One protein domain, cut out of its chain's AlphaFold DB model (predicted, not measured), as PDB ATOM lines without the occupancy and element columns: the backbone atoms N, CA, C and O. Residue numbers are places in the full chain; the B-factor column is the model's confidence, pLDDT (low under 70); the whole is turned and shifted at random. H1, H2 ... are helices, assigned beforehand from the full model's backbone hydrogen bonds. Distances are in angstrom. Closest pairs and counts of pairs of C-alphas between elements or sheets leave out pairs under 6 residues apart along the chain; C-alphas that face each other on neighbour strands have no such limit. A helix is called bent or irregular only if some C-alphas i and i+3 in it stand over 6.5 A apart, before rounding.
ATOM      1  N   TRP A   7     -44.590 -28.917 -66.343       88.19
ATOM      2  CA  TRP A   7     -44.332 -29.611 -65.078       88.19
ATOM      3  C   TRP A   7     -42.841 -29.623 -64.729       88.19
ATOM      4  O   TRP A   7     -42.474 -29.354 -63.590       88.19
ATOM      5  N   LEU A   8     -41.959 -29.871 -65.705       86.94
ATOM      6  CA  LEU A   8     -40.509 -29.861 -65.470       86.94
ATOM      7  C   LEU A   8     -39.990 -28.468 -65.105       86.94
ATOM      8  O   LEU A   8     -39.116 -28.357 -64.248       86.94
ATOM      9  N   ILE A   9     -40.541 -27.421 -65.725       88.81
ATOM     10  CA  ILE A   9     -40.214 -26.029 -65.391       88.81
ATOM     11  C   ILE A   9     -40.644 -25.734 -63.951       88.81
ATOM     12  O   ILE A   9     -39.811 -25.336 -63.143       88.81
ATOM     13  N   GLN A  10     -41.892 -26.048 -63.588       89.12
ATOM     14  CA  GLN A  10     -42.384 -25.877 -62.218       89.12
ATOM     15  C   GLN A  10     -41.544 -26.661 -61.199       89.12
ATOM     16  O   GLN A  10     -41.120 -26.110 -60.189       89.12
ATOM     17  N   MET A  11     -41.236 -27.933 -61.461       88.31
ATOM     18  CA  MET A  11     -40.403 -28.742 -60.563       88.31
ATOM     19  C   MET A  11     -38.990 -28.176 -60.404       88.31
ATOM     20  O   MET A  11     -38.429 -28.225 -59.305       88.31
ATOM     21  N   TYR A  12     -38.421 -27.630 -61.481       88.06
ATOM     22  CA  TYR A  12     -37.135 -26.948 -61.440       88.06
ATOM     23  C   TYR A  12     -37.211 -25.644 -60.639       88.06
ATOM     24  O   TYR A  12     -36.309 -25.372 -59.851       88.06
ATOM     25  N   ASP A  13     -38.279 -24.860 -60.763       90.38
ATOM     26  CA  ASP A  13     -38.462 -23.629 -59.985       90.38
ATOM     27  C   ASP A  13     -38.613 -23.919 -58.485       90.38
ATOM     28  O   ASP A  13     -38.023 -23.228 -57.656       90.38
ATOM     29  N   LEU A  14     -39.292 -25.015 -58.128       88.94
ATOM     30  CA  LEU A  14     -39.479 -25.455 -56.739       88.94
ATOM     31  C   LEU A  14     -38.275 -26.225 -56.164       88.94
ATOM     32  O   LEU A  14     -38.335 -26.697 -55.028       88.94
ATOM     33  N   ARG A  15     -37.176 -26.382 -56.917       90.38
ATOM     34  CA  ARG A  15     -36.016 -27.214 -56.534       90.38
ATOM     35  C   ARG A  15     -35.402 -26.850 -55.182       90.38
ATOM     36  O   ARG A  15     -34.942 -27.726 -54.455       90.38
ATOM     37  N   ASN A  16     -35.427 -25.572 -54.819       85.94
ATOM     38  CA  ASN A  16     -34.943 -25.072 -53.531       85.94
ATOM     39  C   ASN A  16     -35.766 -25.575 -52.329       85.94
ATOM     40  O   ASN A  16     -35.276 -25.527 -51.207       85.94
ATOM     41  N   MET A  17     -36.987 -26.080 -52.540       82.75
ATOM     42  CA  MET A  17     -37.864 -26.574 -51.473       82.75
ATOM     43  C   MET A  17     -37.713 -28.069 -51.165       82.75
ATOM     44  O   MET A  17     -38.277 -28.540 -50.170       82.75
ATOM     45  N   TRP A  18     -36.994 -28.819 -52.004       77.06
ATOM     46  CA  TRP A  18     -36.870 -30.275 -51.863       77.06
ATOM     47  C   TRP A  18     -35.462 -30.828 -52.118       77.06
ATOM     48  O   TRP A  18     -35.168 -31.924 -51.646       77.06
ATOM     49  N   ILE A  19     -34.558 -30.100 -52.787       82.56
ATOM     50  CA  ILE A  19     -33.173 -30.555 -52.978       82.56
ATOM     51  C   ILE A  19     -32.350 -30.337 -51.691       82.56
ATOM     52  O   ILE A  19     -32.161 -29.188 -51.284       82.56
ATOM     53  N   PRO A  20     -31.747 -31.393 -51.100       77.25
ATOM     54  CA  PRO A  20     -30.982 -31.306 -49.848       77.25
ATOM     55  C   PRO A  20     -29.836 -30.285 -49.845       77.25
ATOM     56  O   PRO A  20     -29.530 -29.707 -48.807       77.25
ATOM     57  N   ALA A  21     -29.208 -30.034 -50.999       83.38
ATOM     58  CA  ALA A  21     -28.089 -29.098 -51.116       83.38
ATOM     59  C   ALA A  21     -28.449 -27.658 -50.702       83.38
ATOM     60  O   ALA A  21     -27.594 -26.970 -50.154       83.38
ATOM     61  N   TYR A  22     -29.702 -27.226 -50.894       85.12
ATOM     62  CA  TYR A  22     -30.162 -25.888 -50.489       85.12
ATOM     63  C   TYR A  22     -30.412 -25.769 -48.978       85.12
ATOM     64  O   TYR A  22     -30.513 -24.663 -48.460       85.12
ATOM     65  N   PHE A  23     -30.477 -26.893 -48.262       83.19
ATOM     66  CA  PHE A  23     -30.729 -26.937 -46.821       83.19
ATOM     67  C   PHE A  23     -29.463 -27.135 -45.987       83.19
ATOM     68  O   PHE A  23     -29.538 -27.191 -44.764       83.19
ATOM     69  N   LYS A  24     -28.298 -27.264 -46.631       81.25
ATOM     70  CA  LYS A  24     -27.053 -27.690 -45.979       81.25
ATOM     71  C   LYS A  24     -26.591 -26.744 -44.860       81.25
ATOM     72  O   LYS A  24     -25.962 -27.193 -43.909       81.25
ATOM     73  N   ASP A  25     -26.906 -25.458 -44.972       84.06
ATOM     74  CA  ASP A  25     -26.544 -24.438 -43.983       84.06
ATOM     75  C   ASP A  25     -27.702 -24.060 -43.047       84.06
ATOM     76  O   ASP A  25     -27.555 -23.191 -42.191       84.06
ATOM     77  N   ILE A  26     -28.855 -24.722 -43.182       86.38
ATOM     78  CA  ILE A  26     -30.014 -24.505 -42.322       86.38
ATOM     79  C   ILE A  26     -29.954 -25.521 -41.186       86.38
ATOM     80  O   ILE A  26     -29.829 -26.724 -41.410       86.38
ATOM     81  N   PHE A  27     -30.072 -25.036 -39.951       87.44
ATOM     82  CA  PHE A  27     -30.190 -25.913 -38.797       87.44
ATOM     83  C   PHE A  27     -31.573 -26.577 -38.782       87.44
ATOM     84  O   PHE A  27     -32.592 -25.917 -38.585       87.44
ATOM     85  N   LEU A  28     -31.600 -27.888 -39.003       84.38
ATOM     86  CA  LEU A  28     -32.819 -28.680 -39.150       84.38
ATOM     87  C   LEU A  28     -33.019 -29.710 -38.044       84.38
ATOM     88  O   LEU A  28     -34.117 -30.240 -37.936       84.38
ATOM     89  N   ALA A  29     -32.014 -30.013 -37.220       85.06
ATOM     90  CA  ALA A  29     -32.161 -30.913 -36.070       85.06
ATOM     91  C   ALA A  29     -32.884 -32.243 -36.373       85.06
ATOM     92  O   ALA A  29     -33.784 -32.660 -35.637       85.06
ATOM     93  N   GLY A  30     -32.548 -32.877 -37.498       78.88
ATOM     94  CA  GLY A  30     -33.143 -34.135 -37.949       78.88
ATOM     95  C   GLY A  30     -34.533 -33.999 -38.581       78.88
ATOM     96  O   GLY A  30     -35.184 -35.010 -38.813       78.88
ATOM     97  N   ILE A  31     -35.013 -32.778 -38.852       75.94
ATOM     98  CA  ILE A  31     -36.332 -32.502 -39.464       75.94
ATOM     99  C   ILE A  31     -36.284 -32.558 -41.001       75.94
ATOM    100  O   ILE A  31     -37.331 -32.485 -41.643       75.94
ATOM    101  N   LEU A  32     -35.090 -32.679 -41.600       69.00
ATOM    102  CA  LEU A  32     -34.887 -32.704 -43.055       69.00
ATOM    103  C   LEU A  32     -35.970 -33.550 -43.747       69.00
ATOM    104  O   LEU A  32     -36.232 -34.670 -43.315       69.00
ATOM    105  N   ARG A  33     -36.604 -32.980 -44.788       58.16
ATOM    106  CA  ARG A  33     -37.719 -33.543 -45.580       58.16
ATOM    107  C   ARG A  33     -37.306 -34.815 -46.340       58.16
ATOM    108  O   ARG A  33     -37.294 -34.852 -47.565       58.16
ATOM    109  N   THR A  34     -36.939 -35.861 -45.622       58.25
ATOM    110  CA  THR A  34     -36.916 -37.224 -46.135       58.25
ATOM    111  C   THR A  34     -38.276 -37.853 -45.848       58.25
ATOM    112  O   THR A  34     -38.981 -37.466 -44.912       58.25
ATOM    113  N   THR A  35     -38.658 -38.851 -46.640       64.44
ATOM    114  CA  THR A  35     -39.840 -39.685 -46.373       64.44
ATOM    115  C   THR A  35     -39.747 -40.418 -45.035       64.44
ATOM    116  O   THR A  35     -40.748 -40.958 -44.591       64.44
ATOM    117  N   SER A  36     -38.606 -40.365 -44.334       67.00
ATOM    118  CA  SER A  36     -38.385 -40.984 -43.025       67.00
ATOM    119  C   SER A  36     -39.465 -40.650 -41.996       67.00
ATOM    120  O   SER A  36     -39.835 -41.530 -41.227       67.00
ATOM    121  N   ARG A  37     -40.015 -39.424 -41.983       69.31
ATOM    122  CA  ARG A  37     -41.127 -39.086 -41.077       69.31
ATOM    123  C   ARG A  37     -42.375 -39.895 -41.405       69.31
ATOM    124  O   ARG A  37     -42.839 -40.648 -40.557       69.31
ATOM    125  N   SER A  38     -42.842 -39.817 -42.650       76.88
ATOM    126  CA  SER A  38     -43.987 -40.604 -43.114       76.88
ATOM    127  C   SER A  38     -43.728 -42.109 -43.049       76.88
ATOM    128  O   SER A  38     -44.648 -42.863 -42.794       76.88
ATOM    129  N   GLU A  39     -42.491 -42.570 -43.238       80.44
ATOM    130  CA  GLU A  39     -42.108 -43.979 -43.111       80.44
ATOM    131  C   GLU A  39     -42.151 -44.437 -41.654       80.44
ATOM    132  O   GLU A  39     -42.663 -45.516 -41.384       80.44
ATOM    133  N   SER A  40     -41.665 -43.624 -40.711       80.75
ATOM    134  CA  SER A  40     -41.750 -43.923 -39.280       80.75
ATOM    135  C   SER A  40     -43.194 -43.910 -38.780       80.75
ATOM    136  O   SER A  40     -43.596 -44.825 -38.069       80.75
ATOM    137  N   GLU A  41     -43.992 -42.932 -39.215       80.25
ATOM    138  CA  GLU A  41     -45.414 -42.826 -38.890       80.25
ATOM    139  C   GLU A  41     -46.177 -44.012 -39.506       80.25
ATOM    140  O   GLU A  41     -46.896 -44.718 -38.800       80.25
ATOM    141  N   ASN A  42     -45.941 -44.331 -40.784       82.94
ATOM    142  CA  ASN A  42     -46.535 -45.495 -41.446       82.94
ATOM    143  C   ASN A  42     -46.081 -46.819 -40.829       82.94
ATOM    144  O   ASN A  42     -46.874 -47.749 -40.758       82.94
ATOM    145  N   SER A  43     -44.826 -46.936 -40.389       84.69
ATOM    146  CA  SER A  43     -44.328 -48.135 -39.712       84.69
ATOM    147  C   SER A  43     -44.958 -48.295 -38.336       84.69
ATOM    148  O   SER A  43     -45.264 -49.418 -37.943       84.69
ATOM    149  N   PHE A  44     -45.137 -47.196 -37.603       84.00
ATOM    150  CA  PHE A  44     -45.784 -47.205 -36.303       84.00
ATOM    151  C   PHE A  44     -47.246 -47.624 -36.451       84.00
ATOM    152  O   PHE A  44     -47.638 -48.671 -35.940       84.00
ATOM    153  N   PHE A  45     -48.029 -46.875 -37.233       84.38
ATOM    154  CA  PHE A  45     -49.449 -47.153 -37.439       84.38
ATOM    155  C   PHE A  45     -49.704 -48.423 -38.252       84.38
ATOM    156  O   PHE A  45     -50.748 -49.043 -38.082       84.38
ATOM    157  N   GLY A  46     -48.761 -48.862 -39.084       82.50
ATOM    158  CA  GLY A  46     -48.867 -50.097 -39.861       82.50
ATOM    159  C   GLY A  46     -49.022 -51.351 -38.999       82.50
ATOM    160  O   GLY A  46     -49.632 -52.315 -39.447       82.50
ATOM    161  N   ASN A  47     -48.556 -51.321 -37.746       79.56
ATOM    162  CA  ASN A  47     -48.776 -52.411 -36.790       79.56
ATOM    163  C   ASN A  47     -50.198 -52.420 -36.204       79.56
ATOM    164  O   ASN A  47     -50.659 -53.450 -35.715       79.56
ATOM    165  N   TYR A  48     -50.896 -51.284 -36.245       76.56
ATOM    166  CA  TYR A  48     -52.216 -51.110 -35.636       76.56
ATOM    167  C   TYR A  48     -53.340 -51.064 -36.681       76.56
ATOM    168  O   TYR A  48     -54.477 -51.418 -36.365       76.56
ATOM    169  N   LEU A  49     -53.051 -50.665 -37.924       81.81
ATOM    170  CA  LEU A  49     -54.033 -50.410 -38.978       81.81
ATOM    171  C   LEU A  49     -54.013 -51.488 -40.072       81.81
ATOM    172  O   LEU A  49     -52.976 -51.782 -40.654       81.81
ATOM    173  N   ASN A  50     -55.195 -52.009 -40.419       79.88
ATOM    174  CA  ASN A  50     -55.395 -52.905 -41.563       79.88
ATOM    175  C   ASN A  50     -56.219 -52.201 -42.648       79.88
ATOM    176  O   ASN A  50     -57.063 -51.365 -42.344       79.88
ATOM    177  N   LYS A  51     -56.041 -52.581 -43.920       77.81
ATOM    178  CA  LYS A  51     -56.758 -51.955 -45.055       77.81
ATOM    179  C   LYS A  51     -58.285 -52.128 -45.017       77.81
ATOM    180  O   LYS A  51     -58.984 -51.364 -45.668       77.81
ATOM    181  N   ASN A  52     -58.785 -53.105 -44.258       82.31
ATOM    182  CA  ASN A  52     -60.196 -53.505 -44.242       82.31
ATOM    183  C   ASN A  52     -60.911 -53.172 -42.914       82.31
ATOM    184  O   ASN A  52     -61.845 -53.876 -42.541       82.31
ATOM    185  N   VAL A  53     -60.471 -52.150 -42.170       85.50
ATOM    186  CA  VAL A  53     -61.131 -51.739 -40.914       85.50
ATOM    187  C   VAL A  53     -62.300 -50.791 -41.172       85.50
ATOM    188  O   VAL A  53     -62.254 -49.953 -42.074       85.50
ATOM    189  N   SER A  54     -63.351 -50.895 -40.356       90.50
ATOM    190  CA  SER A  54     -64.421 -49.889 -40.342       90.50
ATOM    191  C   SER A  54     -63.908 -48.549 -39.794       90.50
ATOM    192  O   SER A  54     -62.902 -48.506 -39.089       90.50
ATOM    193  N   LEU A  55     -64.616 -47.445 -40.059       90.00
ATOM    194  CA  LEU A  55     -64.226 -46.123 -39.543       90.00
ATOM    195  C   LEU A  55     -64.191 -46.074 -38.003       90.00
ATOM    196  O   LEU A  55     -63.303 -45.460 -37.421       90.00
ATOM    197  N   VAL A  56     -65.139 -46.744 -37.342       91.81
ATOM    198  CA  VAL A  56     -65.194 -46.812 -35.872       91.81
ATOM    199  C   VAL A  56     -63.992 -47.587 -35.330       91.81
ATOM    200  O   VAL A  56     -63.341 -47.159 -34.380       91.81
ATOM    201  N   GLU A  57     -63.657 -48.705 -35.967       88.44
ATOM    202  CA  GLU A  57     -62.504 -49.516 -35.590       88.44
ATOM    203  C   GLU A  57     -61.174 -48.792 -35.856       88.44
ATOM    204  O   GLU A  57     -60.256 -48.883 -35.041       88.44
ATOM    205  N   LEU A  58     -61.083 -48.031 -36.953       89.94
ATOM    206  CA  LEU A  58     -59.942 -47.168 -37.259       89.94
ATOM    207  C   LEU A  58     -59.687 -46.177 -36.120       89.94
ATOM    208  O   LEU A  58     -58.557 -46.075 -35.648       89.94
ATOM    209  N   TRP A  59     -60.733 -45.480 -35.669       89.94
ATOM    210  CA  TRP A  59     -60.631 -44.501 -34.587       89.94
ATOM    211  C   TRP A  59     -60.153 -45.139 -33.280       89.94
ATOM    212  O   TRP A  59     -59.205 -44.659 -32.665       89.94
ATOM    213  N   MET A  60     -60.742 -46.275 -32.897       90.38
ATOM    214  CA  MET A  60     -60.343 -47.000 -31.685       90.38
ATOM    215  C   MET A  60     -58.880 -47.457 -31.731       90.38
ATOM    216  O   MET A  60     -58.149 -47.313 -30.752       90.38
ATOM    217  N   ARG A  61     -58.430 -47.990 -32.872       90.00
ATOM    218  CA  ARG A  61     -57.037 -48.426 -33.065       90.00
ATOM    219  C   ARG A  61     -56.066 -47.247 -33.083       90.00
ATOM    220  O   ARG A  61     -54.949 -47.386 -32.595       90.00
ATOM    221  N   PHE A  62     -56.484 -46.106 -33.626       89.31
ATOM    222  CA  PHE A  62     -55.696 -44.879 -33.624       89.31
ATOM    223  C   PHE A  62     -55.487 -44.344 -32.202       89.31
ATOM    224  O   PHE A  62     -54.345 -44.126 -31.805       89.31
ATOM    225  N   GLU A  63     -56.557 -44.218 -31.412       91.06
ATOM    226  CA  GLU A  63     -56.476 -43.810 -30.002       91.06
ATOM    227  C   GLU A  63     -55.597 -44.769 -29.189       91.06
ATOM    228  O   GLU A  63     -54.720 -44.337 -28.443       91.06
ATOM    229  N   PHE A  64     -55.755 -46.080 -29.393       90.00
ATOM    230  CA  PHE A  64     -54.915 -47.076 -28.729       90.00
ATOM    231  C   PHE A  64     -53.433 -46.951 -29.109       90.00
ATOM    232  O   PHE A  64     -52.563 -47.057 -28.245       90.00
ATOM    233  N   ALA A  65     -53.127 -46.708 -30.386       90.19
ATOM    234  CA  ALA A  65     -51.758 -46.479 -30.832       90.19
ATOM    235  C   ALA A  65     -51.165 -45.229 -30.158       90.19
ATOM    236  O   ALA A  65     -50.060 -45.295 -29.622       90.19
ATOM    237  N   LEU A  66     -51.910 -44.119 -30.099       90.69
ATOM    238  CA  LEU A  66     -51.468 -42.910 -29.397       90.69
ATOM    239  C   LEU A  66     -51.202 -43.166 -27.911       90.69
ATOM    240  O   LEU A  66     -50.182 -42.722 -27.386       90.69
ATOM    241  N   GLU A  67     -52.089 -43.893 -27.237       91.94
ATOM    242  CA  GLU A  67     -51.919 -44.215 -25.821       91.94
ATOM    243  C   GLU A  67     -50.709 -45.125 -25.593       91.94
ATOM    244  O   GLU A  67     -49.911 -44.888 -24.689       91.94
ATOM    245  N   SER A  68     -50.497 -46.113 -26.466       90.44
ATOM    246  CA  SER A  68     -49.302 -46.959 -26.434       90.44
ATOM    247  C   SER A  68     -48.019 -46.144 -26.621       90.44
ATOM    248  O   SER A  68     -47.046 -46.372 -25.902       90.44
ATOM    249  N   GLN A  69     -48.012 -45.169 -27.538       89.88
ATOM    250  CA  GLN A  69     -46.874 -44.268 -27.715       89.88
ATOM    251  C   GLN A  69     -46.607 -43.450 -26.448       89.88
ATOM    252  O   GLN A  69     -45.479 -43.449 -25.958       89.88
ATOM    253  N   ARG A  70     -47.636 -42.808 -25.883       91.19
ATOM    254  CA  ARG A  70     -47.518 -42.018 -24.645       91.19
ATOM    255  C   ARG A  70     -47.041 -42.862 -23.471       91.19
ATOM    256  O   ARG A  70     -46.188 -42.424 -22.709       91.19
ATOM    257  N   HIS A  71     -47.562 -44.077 -23.333       91.94
ATOM    258  CA  HIS A  71     -47.139 -44.999 -22.288       91.94
ATOM    259  C   HIS A  71     -45.650 -45.352 -22.415       91.94
ATOM    260  O   HIS A  71     -44.919 -45.289 -21.430       91.94
ATOM    261  N   ASN A  72     -45.180 -45.650 -23.628       90.44
ATOM    262  CA  ASN A  72     -43.763 -45.917 -23.877       90.44
ATOM    263  C   ASN A  72     -42.880 -44.687 -23.607       90.44
ATOM    264  O   ASN A  72     -41.788 -44.833 -23.062       90.44
ATOM    265  N   GLU A  73     -43.347 -43.483 -23.955       88.31
ATOM    266  CA  GLU A  73     -42.664 -42.224 -23.628       88.31
ATOM    267  C   GLU A  73     -42.556 -42.033 -22.106       88.31
ATOM    268  O   GLU A  73     -41.468 -41.758 -21.607       88.31
ATOM    269  N   LEU A  74     -43.632 -42.289 -21.352       88.19
ATOM    270  CA  LEU A  74     -43.627 -42.224 -19.886       88.19
ATOM    271  C   LEU A  74     -42.653 -43.226 -19.253       88.19
ATOM    272  O   LEU A  74     -41.945 -42.873 -18.309       88.19
ATOM    273  N   LEU A  75     -42.595 -44.459 -19.762       89.19
ATOM    274  CA  LEU A  75     -41.620 -45.453 -19.304       89.19
ATOM    275  C   LEU A  75     -40.187 -44.985 -19.577       89.19
ATOM    276  O   LEU A  75     -39.340 -45.043 -18.688       89.19
ATOM    277  N   ALA A  76     -39.924 -44.458 -20.774       87.06
ATOM    278  CA  ALA A  76     -38.609 -43.935 -21.129       87.06
ATOM    279  C   ALA A  76     -38.210 -42.724 -20.265       87.06
ATOM    280  O   ALA A  76     -37.045 -42.599 -19.881       87.06
ATOM    281  N   ASP A  77     -39.153 -41.842 -19.931       86.00
ATOM    282  CA  ASP A  77     -38.924 -40.703 -19.039       86.00
ATOM    283  C   ASP A  77     -38.654 -41.146 -17.602       86.00
ATOM    284  O   ASP A  77     -37.716 -40.656 -16.968       86.00
ATOM    285  N   ASN A  78     -39.415 -42.120 -17.104       86.06
ATOM    286  CA  ASN A  78     -39.165 -42.747 -15.813       86.06
ATOM    287  C   ASN A  78     -37.754 -43.357 -15.760       86.06
ATOM    288  O   ASN A  78     -36.992 -43.104 -14.824       86.06
ATOM    289  N   ASP A  79     -37.361 -44.090 -16.800       85.75
ATOM    290  CA  ASP A  79     -36.023 -44.664 -16.899       85.75
ATOM    291  C   ASP A  79     -34.946 -43.573 -16.948       85.75
ATOM    292  O   ASP A  79     -33.922 -43.704 -16.276       85.75
ATOM    293  N   ASN A  80     -35.168 -42.475 -17.679       84.06
ATOM    294  CA  ASN A  80     -34.251 -41.328 -17.733       84.06
ATOM    295  C   ASN A  80     -34.005 -40.675 -16.361       84.06
ATOM    296  O   ASN A  80     -32.919 -40.116 -16.148       84.06
ATOM    297  N   LEU A  81     -35.010 -40.704 -15.475       80.31
ATOM    298  CA  LEU A  81     -34.966 -40.139 -14.123       80.31
ATOM    299  C   LEU A  81     -34.307 -41.082 -13.113       80.31
ATOM    300  O   LEU A  81     -33.556 -40.626 -12.251       80.31
ATOM    301  N   HIS A  82     -34.596 -42.380 -13.206       77.38
ATOM    302  CA  HIS A  82     -34.269 -43.340 -12.150       77.38
ATOM    303  C   HIS A  82     -33.122 -44.290 -12.483       77.38
ATOM    304  O   HIS A  82     -32.583 -44.930 -11.581       77.38
ATOM    305  N   SER A  83     -32.714 -44.377 -13.747       83.06
ATOM    306  CA  SER A  83     -31.571 -45.190 -14.155       83.06
ATOM    307  C   SER A  83     -30.399 -44.321 -14.602       83.06
ATOM    308  O   SER A  83     -30.547 -43.166 -15.002       83.06
TER     309      SER A  83
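This is residues 7 to 83 of the 242 residues of the protein "Protein FAR1-RELATED SEQUENCE" of Lupinus albus (UniProt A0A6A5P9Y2). The long helix H4 makes one side of a flat, open frame; H3 and the unnamed residues 24 to 35 bridge to the far side, where H1 and the short H2 lie. The printed part has 77 residues, with four named helices in the order H1, H2, H3, H4 and no named strand: all helix. It is extended, with a radius of gyration of the C-alphas of 18.7 A and spans of 47 by 42 by 13 A.

H4, residues 55 to 82, is 40.7 A long and ends at C-alpha 82 (-34.269, -43.340, -12.150). H3 is residues 36 to 46, 14.2 A; H2, residues 20 to 23, 5.3 A. H1, residues 7 to 17, 15.4 A, begins at C-alpha 7 (-44.332, -29.611, -65.078) and is irregular: C-alphas 13 and 16 are 7.5 A apart.

H4 and H3 are close but not clearly touching; their closest C-alphas, Ala 65 and Phe 45, are 7.0 A apart. They run opposite ways at a steep tilt of 67 degrees. H2 and H1 are close but not clearly touching, the closest C-alphas, Tyr 22 and Asn 16, 5.7 A apart. H2 and H3 are apart. Every O i to N i+4 pair is within hydrogen-bond range in H3 and H4, 5 of 7 in H1; H2 is too short for one.

The farthest C-alphas, Ile 9 and His 82, are 56.3 A apart. The printed part has no cut; the link H2 to H3 is long. Residues 32 to 37 are under pLDDT 70.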